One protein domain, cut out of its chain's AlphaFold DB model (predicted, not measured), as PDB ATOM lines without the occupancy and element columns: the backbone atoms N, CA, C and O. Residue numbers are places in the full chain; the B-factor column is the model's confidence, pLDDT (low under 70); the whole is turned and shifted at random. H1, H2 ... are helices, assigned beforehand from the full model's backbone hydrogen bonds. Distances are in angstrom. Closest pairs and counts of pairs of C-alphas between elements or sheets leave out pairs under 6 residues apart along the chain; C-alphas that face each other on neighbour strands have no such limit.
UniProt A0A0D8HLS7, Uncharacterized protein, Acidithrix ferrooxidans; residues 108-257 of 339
ATOM      1  N   PHE A 108      68.568  58.407  62.601       94.56
ATOM      2  CA  PHE A 108      69.150  57.480  61.632       94.56
ATOM      3  C   PHE A 108      70.148  58.180  60.695       94.56
ATOM      4  O   PHE A 108      71.285  57.725  60.577       94.56
ATOM      5  N   ALA A 109      69.771  59.317  60.103       96.38
ATOM      6  CA  ALA A 109      70.630  60.083  59.198       96.38
ATOM      7  C   ALA A 109      71.935  60.548  59.873       96.38
ATOM      8  O   ALA A 109      73.013  60.467  59.280       96.38
ATOM      9  N   LEU A 110      71.861  60.975  61.138       95.81
ATOM     10  CA  LEU A 110      73.027  61.386  61.925       95.81
ATOM     11  C   LEU A 110      73.971  60.211  62.217       95.81
ATOM     12  O   LEU A 110      75.182  60.333  62.029       95.81
ATOM     13  N   LYS A 111      73.428  59.050  62.610       93.94
ATOM     14  CA  LYS A 111      74.213  57.820  62.813       93.94
ATOM     15  C   LYS A 111      74.879  57.353  61.517       93.94
ATOM     16  O   LYS A 111      76.062  57.020  61.533       93.94
ATOM     17  N   ALA A 112      74.144  57.367  60.405       94.56
ATOM     18  CA  ALA A 112      74.662  57.000  59.090       94.56
ATOM     19  C   ALA A 112      75.792  57.941  58.645       94.56
ATOM     20  O   ALA A 112      76.835  57.481  58.188       94.56
ATOM     21  N   THR A 113      75.632  59.249  58.860       96.12
ATOM     22  CA  THR A 113      76.666  60.237  58.519       96.12
ATOM     23  C   THR A 113      77.929  60.055  59.357       96.12
ATOM     24  O   THR A 113      79.035  60.122  58.824       96.12
ATOM     25  N   LEU A 114      77.791  59.775  60.656       95.62
ATOM     26  CA  LEU A 114      78.936  59.455  61.509       95.62
ATOM     27  C   LEU A 114      79.652  58.180  61.033       95.62
ATOM     28  O   LEU A 114      80.880  58.164  60.950       95.62
ATOM     29  N   ALA A 115      78.898  57.136  60.672       94.19
ATOM     30  CA  ALA A 115      79.460  55.911  60.109       94.19
ATOM     31  C   ALA A 115      80.245  56.175  58.818       94.19
ATOM     32  O   ALA A 115      81.397  55.755  58.712       94.19
ATOM     33  N   TRP A 116      79.662  56.942  57.898       95.44
ATOM     34  CA  TRP A 116      80.300  57.331  56.644       95.44
ATOM     35  C   TRP A 116      81.548  58.193  56.850       95.44
ATOM     36  O   TRP A 116      82.551  58.009  56.172       95.44
ATOM     37  N   THR A 117      81.518  59.114  57.814       96.56
ATOM     38  CA  THR A 117      82.673  59.963  58.151       96.56
ATOM     39  C   THR A 117      83.870  59.119  58.573       96.56
ATOM     40  O   THR A 117      84.988  59.343  58.115       96.56
ATOM     41  N   VAL A 118      83.632  58.119  59.425       96.06
ATOM     42  CA  VAL A 118      84.679  57.201  59.881       96.06
ATOM     43  C   VAL A 118      85.188  56.319  58.733       96.06
ATOM     44  O   VAL A 118      86.393  56.099  58.631       96.06
ATOM     45  N   ASP A 119      84.298  55.839  57.865       95.25
ATOM     46  CA  ASP A 119      84.659  55.027  56.695       95.25
ATOM     47  C   ASP A 119      85.480  55.813  55.657       95.25
ATOM     48  O   ASP A 119      86.458  55.303  55.111       95.25
ATOM     49  N   ALA A 120      85.162  57.094  55.453       96.88
ATOM     50  CA  ALA A 120      85.936  57.979  54.585       96.88
ATOM     51  C   ALA A 120      87.378  58.149  55.093       96.88
ATOM     52  O   ALA A 120      88.318  58.130  54.295       96.88
ATOM     53  N   VAL A 121      87.576  58.267  56.413       97.81
ATOM     54  CA  VAL A 121      88.922  58.313  57.014       97.81
ATOM     55  C   VAL A 121      89.664  56.988  56.812       97.81
ATOM     56  O   VAL A 121      90.826  57.014  56.416       97.81
ATOM     57  N   ASP A 122      89.018  55.837  57.026       95.69
ATOM     58  CA  ASP A 122      89.640  54.524  56.768       95.69
ATOM     59  C   ASP A 122      90.044  54.374  55.292       95.69
ATOM     60  O   ASP A 122      91.163  53.970  54.972       95.69
ATOM     61  N   THR A 123      89.166  54.801  54.383       95.88
ATOM     62  CA  THR A 123      89.426  54.809  52.939       95.88
ATOM     63  C   THR A 123      90.620  55.694  52.591       95.88
ATOM     64  O   THR A 123      91.508  55.250  51.863       95.88
ATOM     65  N   TYR A 124      90.699  56.907  53.150       97.75
ATOM     66  CA  TYR A 124      91.861  57.783  52.982       97.75
ATOM     67  C   TYR A 124      93.158  57.083  53.400       97.75
ATOM     68  O   TYR A 124      94.099  57.007  52.609       97.75
ATOM     69  N   LEU A 125      93.198  56.518  54.612       96.88
ATOM     70  CA  LEU A 125      94.382  55.833  55.133       96.88
ATOM     71  C   LEU A 125      94.775  54.628  54.269       96.88
ATOM     72  O   LEU A 125      95.961  54.383  54.029       96.88
ATOM     73  N   HIS A 126      93.788  53.892  53.755       95.06
ATOM     74  CA  HIS A 126      94.017  52.764  52.861       95.06
ATOM     75  C   HIS A 126      94.571  53.185  51.496       95.06
ATOM     76  O   HIS A 126      95.422  52.483  50.945       95.06
ATOM     77  N   LEU A 127      94.093  54.293  50.935       95.25
ATOM     78  CA  LEU A 127      94.597  54.817  49.668       95.25
ATOM     79  C   LEU A 127      95.996  55.409  49.836       95.25
ATOM     80  O   LEU A 127      96.864  55.126  49.019       95.25
ATOM     81  N   ALA A 128      96.248  56.132  50.929       96.00
ATOM     82  CA  ALA A 128      97.538  56.764  51.193       96.00
ATOM     83  C   ALA A 128      98.702  55.757  51.302       96.00
ATOM     84  O   ALA A 128      99.831  56.061  50.913       96.00
ATOM     85  N   ARG A 129      98.429  54.544  51.806       93.56
ATOM     86  CA  ARG A 129      99.420  53.455  51.932       93.56
ATOM     87  C   ARG A 129      99.581  52.592  50.677       93.56
ATOM     88  O   ARG A 129     100.524  51.807  50.593       93.56
ATOM     89  N   ARG A 130      98.613  52.619  49.759       91.19
ATOM     90  CA  ARG A 130      98.600  51.739  48.584       91.19
ATOM     91  C   ARG A 130      99.509  52.321  47.504       91.19
ATOM     92  O   ARG A 130      99.569  53.530  47.362       91.19
ATOM     93  N   SER A 131     100.174  51.468  46.722       89.50
ATOM     94  CA  SER A 131     100.939  51.933  45.558       89.50
ATOM     95  C   SER A 131     100.024  52.585  44.502       89.50
ATOM     96  O   SER A 131      98.979  51.995  44.189       89.50
ATOM     97  N   PRO A 132     100.389  53.752  43.940       93.06
ATOM     98  CA  PRO A 132     101.538  54.591  44.301       93.06
ATOM     99  C   PRO A 132     101.303  55.318  45.632       93.06
ATOM    100  O   PRO A 132     100.304  56.020  45.809       93.06
ATOM    101  N   ARG A 133     102.217  55.115  46.587       93.44
ATOM    102  CA  ARG A 133     102.011  55.497  47.992       93.44
ATOM    103  C   ARG A 133     102.472  56.923  48.258       93.44
ATOM    104  O   ARG A 133     103.511  57.335  47.761       93.44
ATOM    105  N   ILE A 134     101.738  57.632  49.108       95.31
ATOM    106  CA  ILE A 134     102.182  58.916  49.684       95.31
ATOM    107  C   ILE A 134     102.655  58.745  51.131       95.31
ATOM    108  O   ILE A 134     103.422  59.544  51.652       95.31
ATOM    109  N   MET A 135     102.204  57.679  51.795       94.88
ATOM    110  CA  MET A 135     102.605  57.352  53.154       94.88
ATOM    111  C   MET A 135     104.016  56.757  53.166       94.88
ATOM    112  O   MET A 135     104.321  55.840  52.398       94.88
ATOM    113  N   SER A 136     104.857  57.227  54.093       91.56
ATOM    114  CA  SER A 136     106.224  56.722  54.250       91.56
ATOM    115  C   SER A 136     106.253  55.215  54.539       91.56
ATOM    116  O   SER A 136     105.336  54.660  55.158       91.56
ATOM    117  N   GLN A 137     107.338  54.539  54.151       89.44
ATOM    118  CA  GLN A 137     107.507  53.112  54.445       89.44
ATOM    119  C   GLN A 137     107.544  52.840  55.959       89.44
ATOM    120  O   GLN A 137     106.971  51.854  56.418       89.44
ATOM    121  N   ALA A 138     108.153  53.730  56.751       90.75
ATOM    122  CA  ALA A 138     108.198  53.610  58.210       90.75
ATOM    123  C   ALA A 138     106.798  53.691  58.847       90.75
ATOM    124  O   ALA A 138     106.479  52.919  59.757       90.75
ATOM    125  N   THR A 139     105.939  54.584  58.348       92.75
ATOM    126  CA  THR A 139     104.529  54.664  58.756       92.75
ATOM    127  C   THR A 139     103.771  53.416  58.313       92.75
ATOM    128  O   THR A 139     103.088  52.804  59.131       92.75
ATOM    129  N   CYS A 140     103.952  52.970  57.064       90.06
ATOM    130  CA  CYS A 140     103.325  51.748  56.548       90.06
ATOM    131  C   CYS A 140     103.690  50.504  57.372       90.06
ATOM    132  O   CYS A 140     102.832  49.660  57.592       90.06
ATOM    133  N   ASN A 141     104.931  50.392  57.856       89.12
ATOM    134  CA  ASN A 141     105.373  49.255  58.673       89.12
ATOM    135  C   ASN A 141     104.687  49.217  60.047       89.12
ATOM    136  O   ASN A 141     104.451  48.143  60.598       89.12
ATOM    137  N   ARG A 142     104.372  50.385  60.617       88.69
ATOM    138  CA  ARG A 142     103.631  50.487  61.885       88.69
ATOM    139  C   ARG A 142     102.125  50.367  61.688       88.69
ATOM    140  O   ARG A 142     101.439  49.855  62.586       88.69
ATOM    141  N   TYR A 143     101.640  50.826  60.532       87.38
ATOM    142  CA  TYR A 143     100.276  50.647  60.058       87.38
ATOM    143  C   TYR A 143     100.020  49.163  59.821       87.38
ATOM    144  O   TYR A 143     100.379  48.576  58.801       87.38
ATOM    145  N   ASP A 144      99.335  48.549  60.767       73.69
ATOM    146  CA  ASP A 144      98.843  47.197  60.595       73.69
ATOM    147  C   ASP A 144      97.370  47.312  60.202       73.69
ATOM    148  O   ASP A 144      96.523  47.714  60.998       73.69
ATOM    149  N   GLY A 145      97.046  46.969  58.952       69.50
ATOM    150  CA  GLY A 145      95.672  47.004  58.433       69.50
ATOM    151  C   GLY A 145      94.689  46.069  59.157       69.50
ATOM    152  O   GLY A 145      93.507  46.026  58.794       69.50
ATOM    153  N   LYS A 146      95.171  45.312  60.152       78.62
ATOM    154  CA  LYS A 146      94.385  44.497  61.083       78.62
ATOM    155  C   LYS A 146      94.146  45.175  62.437       78.62
ATOM    156  O   LYS A 146      93.243  44.745  63.151       78.62
ATOM    157  N   LYS A 147      94.914  46.211  62.800       83.81
ATOM    158  CA  LYS A 147      94.673  46.996  64.020       83.81
ATOM    159  C   LYS A 147      93.341  47.749  63.927       83.81
ATOM    160  O   LYS A 147      92.871  48.043  62.824       83.81
ATOM    161  N   PRO A 148      92.736  48.099  65.076       89.62
ATOM    162  CA  PRO A 148      91.598  49.007  65.106       89.62
ATOM    163  C   PRO A 148      91.918  50.317  64.380       89.62
ATOM    164  O   PRO A 148      93.019  50.854  64.509       89.62
ATOM    165  N   LEU A 149      90.934  50.860  63.661       92.62
ATOM    166  CA  LEU A 149      91.075  52.119  62.921       92.62
ATOM    167  C   LEU A 149      91.590  53.264  63.804       92.62
ATOM    168  O   LEU A 149      92.418  54.052  63.366       92.62
ATOM    169  N   GLU A 150      91.152  53.319  65.063       94.31
ATOM    170  CA  GLU A 150      91.631  54.296  66.045       94.31
ATOM    171  C   GLU A 150      93.160  54.258  66.197       94.31
ATOM    172  O   GLU A 150      93.813  55.296  66.167       94.31
ATOM    173  N   SER A 151      93.753  53.066  66.305       93.25
ATOM    174  CA  SER A 151      95.206  52.913  66.408       93.25
ATOM    175  C   SER A 151      95.914  53.409  65.150       93.25
ATOM    176  O   SER A 151      96.946  54.065  65.247       93.25
ATOM    177  N   ASN A 152      95.348  53.132  63.976       94.50
ATOM    178  CA  ASN A 152      95.904  53.574  62.700       94.50
ATOM    179  C   ASN A 152      95.834  55.099  62.531       94.50
ATOM    180  O   ASN A 152      96.800  55.698  62.060       94.50
ATOM    181  N   VAL A 153      94.744  55.735  62.977       96.69
ATOM    182  CA  VAL A 153      94.633  57.201  63.040       96.69
ATOM    183  C   VAL A 153      95.725  57.784  63.932       96.69
ATOM    184  O   VAL A 153      96.402  58.714  63.509       96.69
ATOM    185  N   MET A 154      95.950  57.217  65.122       96.25
ATOM    186  CA  MET A 154      96.971  57.727  66.046       96.25
ATOM    187  C   MET A 154      98.403  57.534  65.532       96.25
ATOM    188  O   MET A 154      99.225  58.428  65.695       96.25
ATOM    189  N   ILE A 155      98.705  56.412  64.865       95.56
ATOM    190  CA  ILE A 155     100.017  56.191  64.225       95.56
ATOM    191  C   ILE A 155     100.287  57.276  63.181       95.56
ATOM    192  O   ILE A 155     101.362  57.869  63.157       95.56
ATOM    193  N   VAL A 156      99.302  57.541  62.324       96.31
ATOM    194  CA  VAL A 156      99.430  58.540  61.261       96.31
ATOM    195  C   VAL A 156      99.493  59.948  61.844       96.31
ATOM    196  O   VAL A 156     100.289  60.749  61.368       96.31
ATOM    197  N   ALA A 157      98.711  60.243  62.885       97.31
ATOM    198  CA  ALA A 157      98.756  61.520  63.589       97.31
ATOM    199  C   ALA A 157     100.158  61.812  64.131       97.31
ATOM    200  O   ALA A 157     100.708  62.863  63.824       97.31
ATOM    201  N   HIS A 158     100.756  60.860  64.848       96.12
ATOM    202  CA  HIS A 158     102.114  60.992  65.372       96.12
ATOM    203  C   HIS A 158     103.140  61.218  64.248       96.12
ATOM    204  O   HIS A 158     103.957  62.131  64.295       96.12
ATOM    205  N   ASP A 159     103.063  60.435  63.171       95.00
ATOM    206  CA  ASP A 159     104.017  60.528  62.054       95.00
ATOM    207  C   ASP A 159     103.881  61.792  61.209       95.00
ATOM    208  O   ASP A 159     104.790  62.147  60.451       95.00
ATOM    209  N   THR A 160     102.736  62.453  61.339       96.44
ATOM    210  CA  THR A 160     102.434  63.717  60.676       96.44
ATOM    211  C   THR A 160     102.400  64.892  61.656       96.44
ATOM    212  O   THR A 160     101.818  65.927  61.351       96.44
ATOM    213  N   ASN A 161     103.038  64.748  62.828       96.19
ATOM    214  CA  ASN A 161     103.209  65.805  63.831       96.19
ATOM    215  C   ASN A 161     101.883  66.411  64.338       96.19
ATOM    216  O   ASN A 161     101.786  67.603  64.627       96.19
ATOM    217  N   GLN A 162     100.837  65.590  64.457       96.62
ATOM    218  CA  GLN A 162      99.496  66.015  64.874       96.62
ATOM    219  C   GLN A 162      99.169  65.695  66.338       96.62
ATOM    220  O   GLN A 162      98.010  65.826  66.731       96.62
ATOM    221  N   ASP A 163     100.142  65.313  67.168       92.19
ATOM    222  CA  ASP A 163      99.901  64.916  68.567       92.19
ATOM    223  C   ASP A 163      99.288  66.029  69.428       92.19
ATOM    224  O   ASP A 163      98.562  65.745  70.382       92.19
ATOM    225  N   LEU A 164      99.548  67.291  69.072       91.62
ATOM    226  CA  LEU A 164      98.980  68.477  69.722       91.62
ATOM    227  C   LEU A 164      97.648  68.925  69.099       91.62
ATOM    228  O   LEU A 164      96.981  69.812  69.631       91.62
ATOM    229  N   SER A 165      97.248  68.346  67.965       95.50
ATOM    230  CA  SER A 165      95.984  68.683  67.316       95.50
ATOM    231  C   SER A 165      94.820  67.969  68.009       95.50
ATOM    232  O   SER A 165      94.881  66.756  68.204       95.50
ATOM    233  N   PRO A 166      93.695  68.648  68.294       96.75
ATOM    234  CA  PRO A 166      92.506  67.976  68.820       96.75
ATOM    235  C   PRO A 166      91.845  67.005  67.826       96.75
ATOM    236  O   PRO A 166      91.094  66.116  68.231       96.75
ATOM    237  N   ALA A 167      92.094  67.170  66.523       97.88
ATOM    238  CA  ALA A 167      91.422  66.429  65.455       97.88
ATOM    239  C   ALA A 167      91.549  64.889  65.557       97.88
ATOM    240  O   ALA A 167      90.507  64.225  65.553       97.88
ATOM    241  N   PRO A 168      92.748  64.282  65.692       98.00
ATOM    242  CA  PRO A 168      92.889  62.827  65.843       98.00
ATOM    243  C   PRO A 168      92.206  62.258  67.099       98.00
ATOM    244  O   PRO A 168      91.659  61.151  67.065       98.00
ATOM    245  N   TYR A 169      92.150  63.016  68.197       97.69
ATOM    246  CA  TYR A 169      91.455  62.588  69.417       97.69
ATOM    247  C   TYR A 169      89.931  62.664  69.270       97.69
ATOM    248  O   TYR A 169      89.220  61.757  69.707       97.69
ATOM    249  N   LEU A 170      89.418  63.696  68.590       97.81
ATOM    250  CA  LEU A 170      88.001  63.775  68.226       97.81
ATOM    251  C   LEU A 170      87.604  62.648  67.265       97.81
ATOM    252  O   LEU A 170      86.524  62.079  67.411       97.81
ATOM    253  N   LEU A 171      88.479  62.272  66.328       97.56
ATOM    254  CA  LEU A 171      88.270  61.098  65.479       97.56
ATOM    255  C   LEU A 171      88.272  59.796  66.276       97.56
ATOM    256  O   LEU A 171      87.431  58.937  66.026       97.56
ATOM    257  N   SER A 172      89.156  59.659  67.265       96.25
ATOM    258  CA  SER A 172      89.147  58.504  68.172       96.25
ATOM    259  C   SER A 172      87.799  58.386  68.894       96.25
ATOM    260  O   SER A 172      87.180  57.321  68.886       96.25
ATOM    261  N   ALA A 173      87.274  59.499  69.418       95.50
ATOM    262  CA  ALA A 173      85.935  59.550  70.007       95.50
ATOM    263  C   ALA A 173      84.832  59.190  68.990       95.50
ATOM    264  O   ALA A 173      83.952  58.386  69.300       95.50
ATOM    265  N   ALA A 174      84.899  59.720  67.763       95.81
ATOM    266  CA  ALA A 174      83.957  59.417  66.684       95.81
ATOM    267  C   ALA A 174      83.946  57.923  66.316       95.81
ATOM    268  O   ALA A 174      82.878  57.338  66.133       95.81
ATOM    269  N   ILE A 175      85.120  57.289  66.247       94.69
ATOM    270  CA  ILE A 175      85.284  55.860  65.955       94.69
ATOM    271  C   ILE A 175      84.653  55.013  67.059       94.69
ATOM    272  O   ILE A 175      83.887  54.095  66.761       94.69
ATOM    273  N   VAL A 176      84.931  55.327  68.329       92.19
ATOM    274  CA  VAL A 176      84.327  54.622  69.470       92.19
ATOM    275  C   VAL A 176      82.807  54.771  69.443       92.19
ATOM    276  O   VAL A 176      82.093  53.771  69.542       92.19
ATOM    277  N   TRP A 177      82.302  55.988  69.231       92.06
ATOM    278  CA  TRP A 177      80.863  56.236  69.162       92.06
ATOM    279  C   TRP A 177      80.212  55.463  68.014       92.06
ATOM    280  O   TRP A 177      79.215  54.772  68.216       92.06
ATOM    281  N   ARG A 178      80.809  55.507  66.818       91.75
ATOM    282  CA  ARG A 178      80.357  54.745  65.650       91.75
ATOM    283  C   ARG A 178      80.289  53.257  65.951       91.75
ATOM    284  O   ARG A 178      79.296  52.616  65.620       91.75
ATOM    285  N   ASN A 179      81.326  52.705  66.573       88.75
ATOM    286  CA  ASN A 179      81.378  51.282  66.885       88.75
ATOM    287  C   ASN A 179      80.261  50.881  67.849       88.75
ATOM    288  O   ASN A 179      79.627  49.863  67.616       88.75
ATOM    289  N   ARG A 180      79.936  51.707  68.850       86.12
ATOM    290  CA  ARG A 180      78.801  51.455  69.757       86.12
ATOM    291  C   ARG A 180      77.435  51.592  69.085       86.12
ATOM    292  O   ARG A 180      76.504  50.869  69.418       86.12
ATOM    293  N   LEU A 181      77.304  52.505  68.122       83.94
ATOM    294  CA  LEU A 181      76.061  52.676  67.365       83.94
ATOM    295  C   LEU A 181      75.777  51.504  66.418       83.94
ATOM    296  O   LEU A 181      74.611  51.201  66.175       83.94
ATOM    297  N   VAL A 182      76.825  50.889  65.865       75.38
ATOM    298  CA  VAL A 182      76.723  49.798  64.879       75.38
ATOM    299  C   VAL A 182      76.790  48.418  65.543       75.38
ATOM    300  O   VAL A 182      76.136  47.485  65.085       75.38
ATOM    301  N   HIS A 183      77.544  48.279  66.633       72.62
ATOM    302  CA  HIS A 183      77.699  47.032  67.374       72.62
ATOM    303  C   HIS A 183      77.003  47.155  68.726       72.62
ATOM    304  O   HIS A 183      77.562  47.677  69.686       72.62
ATOM    305  N   SER A 184      75.785  46.617  68.808       55.94
ATOM    306  CA  SER A 184      74.925  46.658  70.001       55.94
ATOM    307  C   SER A 184      75.512  45.991  71.256       55.94
ATOM    308  O   SER A 184      74.903  46.082  72.315       55.94
ATOM    309  N   LEU A 185      76.661  45.314  71.143       55.66
ATOM    310  CA  LEU A 185      77.360  44.591  72.215       55.66
ATOM    311  C   LEU A 185      78.853  44.971  72.312       55.66
ATOM    312  O   LEU A 185      79.649  44.208  72.850       55.66
ATOM    313  N   GLY A 186      79.277  46.081  71.700       58.38
ATOM    314  CA  GLY A 186      80.690  46.462  71.673       58.38
ATOM    315  C   GLY A 186      81.145  47.177  72.948       58.38
ATOM    316  O   GLY A 186      80.737  48.312  73.178       58.38
ATOM    317  N   ASP A 187      82.085  46.584  73.689       62.16
ATOM    318  CA  ASP A 187      82.752  47.176  74.870       62.16
ATOM    319  C   ASP A 187      83.850  48.196  74.500       62.16
ATOM    320  O   ASP A 187      84.824  48.404  75.228       62.16
ATOM    321  N   ASN A 188      83.752  48.824  73.326       74.25
ATOM    322  CA  ASN A 188      84.775  49.753  72.862       74.25
ATOM    323  C   ASN A 188      84.769  50.992  73.762       74.25
ATOM    324  O   ASN A 188      83.749  51.678  73.878       74.25
ATOM    325  N   LYS A 189      85.918  51.305  74.365       83.00
ATOM    326  CA  LYS A 189      86.092  52.452  75.265       83.00
ATOM    327  C   LYS A 189      87.102  53.413  74.687       83.00
ATOM    328  O   LYS A 189      88.133  52.997  74.164       83.00
ATOM    329  N   LEU A 190      86.827  54.699  74.857       87.06
ATOM    330  CA  LEU A 190      87.860  55.699  74.663       87.06
ATOM    331  C   LEU A 190      88.843  55.602  75.833       87.06
ATOM    332  O   LEU A 190      88.422  55.664  76.989       87.06
ATOM    333  N   GLN A 191      90.129  55.432  75.536       89.25
ATOM    334  CA  GLN A 191      91.175  55.295  76.552       89.25
ATOM    335  C   GLN A 191      91.275  56.556  77.435       89.25
ATOM    336  O   GLN A 191      91.005  57.672  76.986       89.25
ATOM    337  N   SER A 192      91.611  56.377  78.716       89.50
ATOM    338  CA  SER A 192      91.531  57.435  79.737       89.50
ATOM    339  C   SER A 192      92.518  58.586  79.513       89.50
ATOM    340  O   SER A 192      92.222  59.728  79.858       89.50
ATOM    341  N   ASP A 193      93.665  58.313  78.904       93.12
ATOM    342  CA  ASP A 193      94.627  59.303  78.420       93.12
ATOM    343  C   ASP A 193      94.005  60.218  77.353       93.12
ATOM    344  O   ASP A 193      94.048  61.439  77.486       93.12
ATOM    345  N   LYS A 194      93.318  59.650  76.357       93.94
ATOM    346  CA  LYS A 194      92.635  60.415  75.299       93.94
ATOM    347  C   LYS A 194      91.477  61.236  75.848       93.94
ATOM    348  O   LYS A 194      91.271  62.369  75.419       93.94
ATOM    349  N   GLN A 195      90.740  60.699  76.824       93.88
ATOM    350  CA  GLN A 195      89.700  61.456  77.527       93.88
ATOM    351  C   GLN A 195      90.285  62.689  78.230       93.88
ATOM    352  O   GLN A 195      89.724  63.777  78.116       93.88
ATOM    353  N   LYS A 196      91.431  62.538  78.913       94.94
ATOM    354  CA  LYS A 196      92.132  63.656  79.563       94.94
ATOM    355  C   LYS A 196      92.591  64.699  78.550       94.94
ATOM    356  O   LYS A 196      92.354  65.880  78.781       94.94
ATOM    357  N   ILE A 197      93.174  64.275  77.428       95.25
ATOM    358  CA  ILE A 197      93.622  65.183  76.362       95.25
ATOM    359  C   ILE A 197      92.441  65.980  75.800       95.25
ATOM    360  O   ILE A 197      92.505  67.205  75.718       95.25
ATOM    361  N   LEU A 198      91.324  65.315  75.485       96.00
ATOM    362  CA  LEU A 198      90.110  65.997  75.030       96.00
ATOM    363  C   LEU A 198      89.594  66.991  76.074       96.00
ATOM    364  O   LEU A 198      89.266  68.125  75.731       96.00
ATOM    365  N   ALA A 199      89.539  66.587  77.347       95.56
ATOM    366  CA  ALA A 199      89.080  67.453  78.427       95.56
ATOM    367  C   ALA A 199      89.968  68.702  78.565       95.56
ATOM    368  O   ALA A 199      89.440  69.813  78.629       95.56
ATOM    369  N   GLN A 200      91.293  68.537  78.530       96.31
ATOM    370  CA  GLN A 200      92.271  69.631  78.570       96.31
ATOM    371  C   GLN A 200      92.146  70.565  77.358       96.31
ATOM    372  O   GLN A 200      92.241  71.782  77.502       96.31
ATOM    373  N   ALA A 201      91.851  70.015  76.179       95.62
ATOM    374  CA  ALA A 201      91.661  70.770  74.945       95.62
ATOM    375  C   ALA A 201      90.245  71.358  74.776       95.62
ATOM    376  O   ALA A 201      89.952  71.918  73.721       95.62
ATOM    377  N   SER A 202      89.353  71.281  75.776       96.06
ATOM    378  CA  SER A 202      87.935  71.670  75.626       96.06
ATOM    379  C   SER A 202      87.726  73.080  75.070       96.06
ATOM    380  O   SER A 202      86.884  73.278  74.195       96.06
ATOM    381  N   ASN A 203      88.508  74.060  75.534       96.25
ATOM    382  CA  ASN A 203      88.394  75.445  75.065       96.25
ATOM    383  C   ASN A 203      88.793  75.578  73.590       96.25
ATOM    384  O   ASN A 203      88.092  76.222  72.807       96.25
ATOM    385  N   GLN A 204      89.894  74.929  73.204       96.19
ATOM    386  CA  GLN A 204      90.345  74.889  71.816       96.19
ATOM    387  C   GLN A 204      89.311  74.180  70.938       96.19
ATOM    388  O   GLN A 204      88.929  74.699  69.891       96.19
ATOM    389  N   ILE A 205      88.796  73.039  71.400       96.94
ATOM    390  CA  ILE A 205      87.797  72.247  70.684       96.94
ATOM    391  C   ILE A 205      86.515  73.055  70.461       96.94
ATOM    392  O   ILE A 205      85.992  73.090  69.350       96.94
ATOM    393  N   SER A 206      86.033  73.752  71.488       95.56
ATOM    394  CA  SER A 206      84.859  74.617  71.375       95.56
ATOM    395  C   SER A 206      85.063  75.704  70.311       95.56
ATOM    396  O   SER A 206      84.214  75.886  69.437       95.56
ATOM    397  N   LYS A 207      86.227  76.367  70.304       95.31
ATOM    398  CA  LYS A 207      86.559  77.418  69.330       95.31
ATOM    399  C   LYS A 207      86.688  76.881  67.901       95.31
ATOM    400  O   LYS A 207      86.165  77.477  66.962       95.31
ATOM    401  N   GLU A 208      87.391  75.768  67.723       94.00
ATOM    402  CA  GLU A 208      87.741  75.245  66.401       94.00
ATOM    403  C   GLU A 208      86.648  74.368  65.783       94.00
ATOM    404  O   GLU A 208      86.560  74.283  64.559       94.00
ATOM    405  N   PHE A 209      85.787  73.745  66.591       93.88
ATOM    406  CA  PHE A 209      84.816  72.742  66.146       93.88
ATOM    407  C   PHE A 209      83.370  73.129  66.480       93.88
ATOM    408  O   PHE A 209      82.612  72.314  66.990       93.88
ATOM    409  N   GLN A 210      82.951  74.349  66.131       87.50
ATOM    410  CA  GLN A 210      81.538  74.789  66.161       87.50
ATOM    411  C   GLN A 210      80.886  74.801  67.563       87.50
ATOM    412  O   GLN A 210      79.697  74.503  67.722       87.50
ATOM    413  N   GLY A 211      81.649  75.154  68.599       91.44
ATOM    414  CA  GLY A 211      81.156  75.182  69.977       91.44
ATOM    415  C   GLY A 211      80.835  73.786  70.504       91.44
ATOM    416  O   GLY A 211      79.806  73.601  71.162       91.44
ATOM    417  N   LEU A 212      81.645  72.795  70.120       95.00
ATOM    418  CA  LEU A 212      81.517  71.417  70.574       95.00
ATOM    419  C   LEU A 212      81.798  71.324  72.074       95.00
ATOM    420  O   LEU A 212      82.815  71.809  72.563       95.00
ATOM    421  N   ASP A 213      80.892  70.665  72.785       95.62
ATOM    422  CA  ASP A 213      80.997  70.432  74.218       95.62
ATOM    423  C   ASP A 213      81.626  69.056  74.459       95.62
ATOM    424  O   ASP A 213      80.988  68.017  74.271       95.62
ATOM    425  N   VAL A 214      82.899  69.057  74.854       95.25
ATOM    426  CA  VAL A 214      83.660  67.827  75.094       95.25
ATOM    427  C   VAL A 214      83.047  66.997  76.212       95.25
ATOM    428  O   VAL A 214      82.994  65.775  76.090       95.25
ATOM    429  N   GLN A 215      82.541  67.624  77.276       93.56
ATOM    430  CA  GLN A 215      81.969  66.884  78.398       93.56
ATOM    431  C   GLN A 215      80.736  66.104  77.947       93.56
ATOM    432  O   GLN A 215      80.614  64.923  78.258       93.56
ATOM    433  N   LYS A 216      79.884  66.694  77.098       92.00
ATOM    434  CA  LYS A 216      78.740  65.974  76.509       92.00
ATOM    435  C   LYS A 216      79.142  64.785  75.643       92.00
ATOM    436  O   LYS A 216      78.393  63.805  75.603       92.00
ATOM    437  N   ILE A 217      80.276  64.854  74.943       92.31
ATOM    438  CA  ILE A 217      80.814  63.712  74.187       92.31
ATOM    439  C   ILE A 217      81.296  62.638  75.153       92.31
ATOM    440  O   ILE A 217      80.899  61.484  75.024       92.31
ATOM    441  N   LEU A 218      82.120  63.010  76.134       91.69
ATOM    442  CA  LEU A 218      82.681  62.065  77.096       91.69
ATOM    443  C   LEU A 218      81.581  61.364  77.897       91.69
ATOM    444  O   LEU A 218      81.611  60.145  78.006       91.69
ATOM    445  N   SER A 219      80.553  62.087  78.349       88.75
ATOM    446  CA  SER A 219      79.384  61.493  79.008       88.75
ATOM    447  C   SER A 219      78.587  60.568  78.085       88.75
ATOM    448  O   SER A 219      78.045  59.572  78.546       88.75
ATOM    449  N   ALA A 220      78.515  60.852  76.778       85.44
ATOM    450  CA  ALA A 220      77.868  59.954  75.812       85.44
ATOM    451  C   ALA A 220      78.660  58.665  75.563       85.44
ATOM    452  O   ALA A 220      78.098  57.656  75.136       85.44
ATOM    453  N   LEU A 221      79.972  58.728  75.792       86.31
ATOM    454  CA  LEU A 221      80.904  57.615  75.692       86.31
ATOM    455  C   LEU A 221      81.166  56.939  77.048       86.31
ATOM    456  O   LEU A 221      81.879  55.934  77.092       86.31
ATOM    457  N   ASP A 222      80.567  57.415  78.136       80.06
ATOM    458  CA  ASP A 222      80.630  56.742  79.428       80.06
ATOM    459  C   ASP A 222      79.719  55.507  79.411       80.06
ATOM    460  O   ASP A 222      78.574  55.541  78.966       80.06
ATOM    461  N   GLU A 223      80.255  54.387  79.869       64.88
ATOM    462  CA  GLU A 223      79.587  53.084  79.887       64.88
ATOM    463  C   GLU A 223      78.547  52.965  80.987       64.88
ATOM    464  O   GLU A 223      77.647  52.132  80.908       64.88
ATOM    465  N   LYS A 224      78.664  53.802  82.022       60.91
ATOM    466  CA  LYS A 224      77.685  53.847  83.109       60.91
ATOM    467  C   LYS A 224      76.331  54.373  82.632       60.91
ATOM    468  O   LYS A 224      75.322  54.175  83.308       60.91
ATOM    469  N   VAL A 225      76.292  55.029  81.473       61.00
ATOM    470  CA  VAL A 225      75.060  55.514  80.861       61.00
ATOM    471  C   VAL A 225      74.413  54.373  80.075       61.00
ATOM    472  O   VAL A 225      74.928  53.917  79.055       61.00
ATOM    473  N   SER A 226      73.260  53.903  80.555       50.19
ATOM    474  CA  SER A 226      72.476  52.871  79.873       50.19
ATOM    475  C   SER A 226      71.965  53.383  78.521       50.19
ATOM    476  O   SER A 226      71.121  54.275  78.464       50.19
ATOM    477  N   GLY A 227      72.462  52.785  77.435       62.75
ATOM    478  CA  GLY A 227      72.055  53.075  76.058       62.75
ATOM    479  C   GLY A 227      72.886  54.170  75.382       62.75
ATOM    480  O   GLY A 227      73.048  55.278  75.888       62.75
ATOM    481  N   THR A 228      73.395  53.887  74.178       67.94
ATOM    482  CA  THR A 228      74.113  54.890  73.380       67.94
ATOM    483  C   THR A 228      73.128  55.906  72.812       67.94
ATOM    484  O   THR A 228      72.344  55.594  71.907       67.94
ATOM    485  N   ARG A 229      73.177  57.144  73.316       86.06
ATOM    486  CA  ARG A 229      72.392  58.234  72.733       86.06
ATOM    487  C   ARG A 229      72.780  58.464  71.273       86.06
ATOM    488  O   ARG A 229      73.929  58.271  70.866       86.06
ATOM    489  N   SER A 230      71.813  58.930  70.491       87.56
ATOM    490  CA  SER A 230      72.086  59.395  69.133       87.56
ATOM    491  C   SER A 230      72.987  60.640  69.180       87.56
ATOM    492  O   SER A 230      72.778  61.496  70.052       87.56
ATOM    493  N   PRO A 231      73.985  60.762  68.290       92.94
ATOM    494  CA  PRO A 231      74.754  61.991  68.180       92.94
ATOM    495  C   PRO A 231      73.844  63.120  67.684       92.94
ATOM    496  O   PRO A 231      72.919  62.904  66.901       92.94
ATOM    497  N   SER A 232      74.096  64.335  68.156       93.94
ATOM    498  CA  SER A 232      73.427  65.543  67.680       93.94
ATOM    499  C   SER A 232      74.016  66.006  66.347       93.94
ATOM    500  O   SER A 232      75.129  65.632  65.978       93.94
ATOM    501  N   PHE A 233      73.292  66.874  65.633       93.75
ATOM    502  CA  PHE A 233      73.786  67.462  64.383       93.75
ATOM    503  C   PHE A 233      75.136  68.162  64.567       93.75
ATOM    504  O   PHE A 233      76.060  67.882  63.814       93.75
ATOM    505  N   LYS A 234      75.267  68.980  65.621       94.19
ATOM    506  CA  LYS A 234      76.513  69.677  65.956       94.19
ATOM    507  C   LYS A 234      77.677  68.704  66.154       94.19
ATOM    508  O   LYS A 234      78.761  68.937  65.649       94.19
ATOM    509  N   GLU A 235      77.465  67.605  66.873       95.81
ATOM    510  CA  GLU A 235      78.532  66.625  67.109       95.81
ATOM    511  C   GLU A 235      78.972  65.949  65.814       95.81
ATOM    512  O   GLU A 235      80.168  65.842  65.556       95.81
ATOM    513  N   VAL A 236      78.016  65.557  64.968       95.56
ATOM    514  CA  VAL A 236      78.319  64.968  63.660       95.56
ATOM    515  C   VAL A 236      79.092  65.952  62.780       95.56
ATOM    516  O   VAL A 236      80.119  65.573  62.219       95.56
ATOM    517  N   THR A 237      78.672  67.217  62.685       94.44
ATOM    518  CA  THR A 237      79.384  68.222  61.876       94.44
ATOM    519  C   THR A 237      80.766  68.551  62.438       94.44
ATOM    520  O   THR A 237      81.709  68.750  61.669       94.44
ATOM    521  N   SER A 238      80.935  68.542  63.762       96.06
ATOM    522  CA  SER A 238      82.245  68.678  64.403       96.06
ATOM    523  C   SER A 238      83.163  67.487  64.107       96.06
ATOM    524  O   SER A 238      84.341  67.701  63.825       96.06
ATOM    525  N   PHE A 239      82.647  66.253  64.085       96.81
ATOM    526  CA  PHE A 239      83.426  65.073  63.685       96.81
ATOM    527  C   PHE A 239      83.798  65.089  62.198       96.81
ATOM    528  O   PHE A 239      84.938  64.777  61.859       96.81
ATOM    529  N   VAL A 240      82.891  65.522  61.317       96.00
ATOM    530  CA  VAL A 240      83.190  65.755  59.890       96.00
ATOM    531  C   VAL A 240      84.327  66.768  59.741       96.00
ATOM    532  O   VAL A 240      85.274  66.546  58.985       96.00
ATOM    533  N   ARG A 241      84.288  67.865  60.505       95.88
ATOM    534  CA  ARG A 241      85.366  68.859  60.513       95.88
ATOM    535  C   ARG A 241      86.680  68.285  61.046       95.88
ATOM    536  O   ARG A 241      87.716  68.539  60.442       95.88
ATOM    537  N   ALA A 242      86.651  67.495  62.119       97.56
ATOM    538  CA  ALA A 242      87.835  66.802  62.635       97.56
ATOM    539  C   ALA A 242      88.450  65.859  61.594       97.56
ATOM    540  O   ALA A 242      89.665  65.880  61.412       97.56
ATOM    541  N   ALA A 243      87.623  65.122  60.846       97.94
ATOM    542  CA  ALA A 243      88.073  64.290  59.734       97.94
ATOM    543  C   ALA A 243      88.782  65.115  58.653       97.94
ATOM    544  O   ALA A 243      89.898  64.781  58.261       97.94
ATOM    545  N   HIS A 244      88.179  66.226  58.214       97.50
ATOM    546  CA  HIS A 244      88.807  67.121  57.242       97.50
ATOM    547  C   HIS A 244      90.131  67.705  57.733       97.50
ATOM    548  O   HIS A 244      91.095  67.715  56.971       97.50
ATOM    549  N   THR A 245      90.186  68.176  58.981       97.44
ATOM    550  CA  THR A 245      91.405  68.743  59.566       97.44
ATOM    551  C   THR A 245      92.514  67.698  59.642       97.44
ATOM    552  O   THR A 245      93.614  67.960  59.169       97.44
ATOM    553  N   PHE A 246      92.216  66.505  60.163       98.56
ATOM    554  CA  PHE A 246      93.186  65.414  60.269       98.56
ATOM    555  C   PHE A 246      93.727  64.988  58.900       98.56
ATOM    556  O   PHE A 246      94.940  64.930  58.710       98.56
ATOM    557  N   VAL A 247      92.834  64.722  57.938       98.31
ATOM    558  CA  VAL A 247      93.227  64.272  56.593       98.31
ATOM    559  C   VAL A 247      94.029  65.343  55.871       98.31
ATOM    560  O   VAL A 247      95.039  65.022  55.258       98.31
ATOM    561  N   ARG A 248      93.620  66.615  55.956       97.88
ATOM    562  CA  ARG A 248      94.375  67.724  55.367       97.88
ATOM    563  C   ARG A 248      95.804  67.765  55.895       97.88
ATOM    564  O   ARG A 248      96.730  67.756  55.096       97.88
ATOM    565  N   ASN A 249      95.946  67.823  57.217       97.88
ATOM    566  CA  ASN A 249      97.245  67.990  57.852       97.88
ATOM    567  C   ASN A 249      98.134  66.762  57.595       97.88
ATOM    568  O   ASN A 249      99.326  66.907  57.352       97.88
ATOM    569  N   ALA A 250      97.545  65.558  57.584       98.00
ATOM    570  CA  ALA A 250      98.269  64.336  57.257       98.00
ATOM    571  C   ALA A 250      98.762  64.338  55.807       98.00
ATOM    572  O   ALA A 250      99.899  63.960  55.552       98.00
ATOM    573  N   ASP A 251      97.911  64.747  54.866       97.56
ATOM    574  CA  ASP A 251      98.241  64.799  53.440       97.56
ATOM    575  C   ASP A 251      99.362  65.801  53.166       97.56
ATOM    576  O   ASP A 251     100.344  65.461  52.520       97.56
ATOM    577  N   GLU A 252      99.242  67.012  53.712       95.81
ATOM    578  CA  GLU A 252     100.231  68.082  53.545       95.81
ATOM    579  C   GLU A 252     101.606  67.657  54.083       95.81
ATOM    580  O   GLU A 252     102.601  67.770  53.374       95.81
ATOM    581  N   GLU A 253     101.654  67.066  55.278       96.00
ATOM    582  CA  GLU A 253     102.901  66.595  55.892       96.00
ATOM    583  C   GLU A 253     103.488  65.339  55.222       96.00
ATOM    584  O   GLU A 253     104.693  65.099  55.279       96.00
ATOM    585  N   MET A 254     102.661  64.502  54.590       95.62
ATOM    586  CA  MET A 254     103.155  63.385  53.778       95.62
ATOM    587  C   MET A 254     103.748  63.882  52.462       95.62
ATOM    588  O   MET A 254     104.796  63.392  52.045       95.62
ATOM    589  N   LEU A 255     103.105  64.867  51.825       94.44
ATOM    590  CA  LEU A 255     103.588  65.454  50.581       94.44
ATOM    591  C   LEU A 255     104.911  66.197  50.787       94.44
ATOM    592  O   LEU A 255     105.788  66.059  49.947       94.44
ATOM    593  N   THR A 256     105.136  66.883  51.913       92.12
ATOM    594  CA  THR A 256     106.429  67.558  52.171       92.12
ATOM    595  C   THR A 256     107.630  66.604  52.207       92.12
ATOM    596  O   THR A 256     108.761  67.032  51.993       92.12
ATOM    597  N   LYS A 257     107.396  65.312  52.461       90.56
ATOM    598  CA  LYS A 257     108.422  64.259  52.549       90.56
ATOM    599  C   LYS A 257     108.431  63.330  51.332       90.56
ATOM    600  O   LYS A 257     109.166  62.341  51.333       90.56
TER     601      LYS A 257
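What this domain is: This is residues 108 to 257 of the 339 residues of an uncharacterized protein of Acidithrix ferrooxidans (UniProt A0A0D8HLS7). Two long helices, H8 and H1, lie side by side and run the same way; the hairpin of H3 and H4 crosses one face of this pair, with H4 in the core. Beyond H4, on its side away from H1, sit the short H5 and H7; H6 is beside H7, and H2 lies at the far end by H3. The printed part has 150 residues with eight named helices, H1 to H8 in order, and no named strand; its class is all helix, with 102 of the 150 residues in the helices, and it is compact, with a radius of gyration of the C-alphas of 14.9 A and spans of 45 by 32 by 28 A.

Where its parts are: H8, residues 233 to 255, is 32.9 A long; find its start, C-alpha 233 at (73.786, 67.462, 64.383), and its end, C-alpha 255 at (103.588, 65.454, 50.581). H1, residues 108 to 129, begins at (69.150, 57.480, 61.632) and is 32.0 A long. H4, 166 to 182, spans 24.4 A and H3, 149 to 159, 15.5 A. Shorter are H2, 137 to 142, H5, 192 to 200, H6, 202 to 208, and H7, 214 to 220.

How they stand to each other: The hub H4 touches H8 at the C-alphas of Ala 167 and Ala 242, 4.6 A, at a steep tilt of 54 degrees. H1 touches H8 at Leu 114 and Val 236, C-alphas 5.9 A apart, at a shallow 7 degrees. H3 and H4 form a hairpin, closest at C-alphas 150 and 172, 5.3 A. H5 touches H4 at C-alphas 194 and 169, 6.4 A. H6 and H7 only just touch, with 3 pairs of C-alphas within 8 A. H2 touches H3. In H1 to H8 every O i to N i+4 pair is within hydrogen-bond range.

The domain as a whole: C-alphas 226 and 257, the farthest apart, are 46.6 A apart. The printed part has no cut; H7 to H8 is a long link. Look for pLDDT under 70 at residues 145, 184 to 187 and 223 to 228.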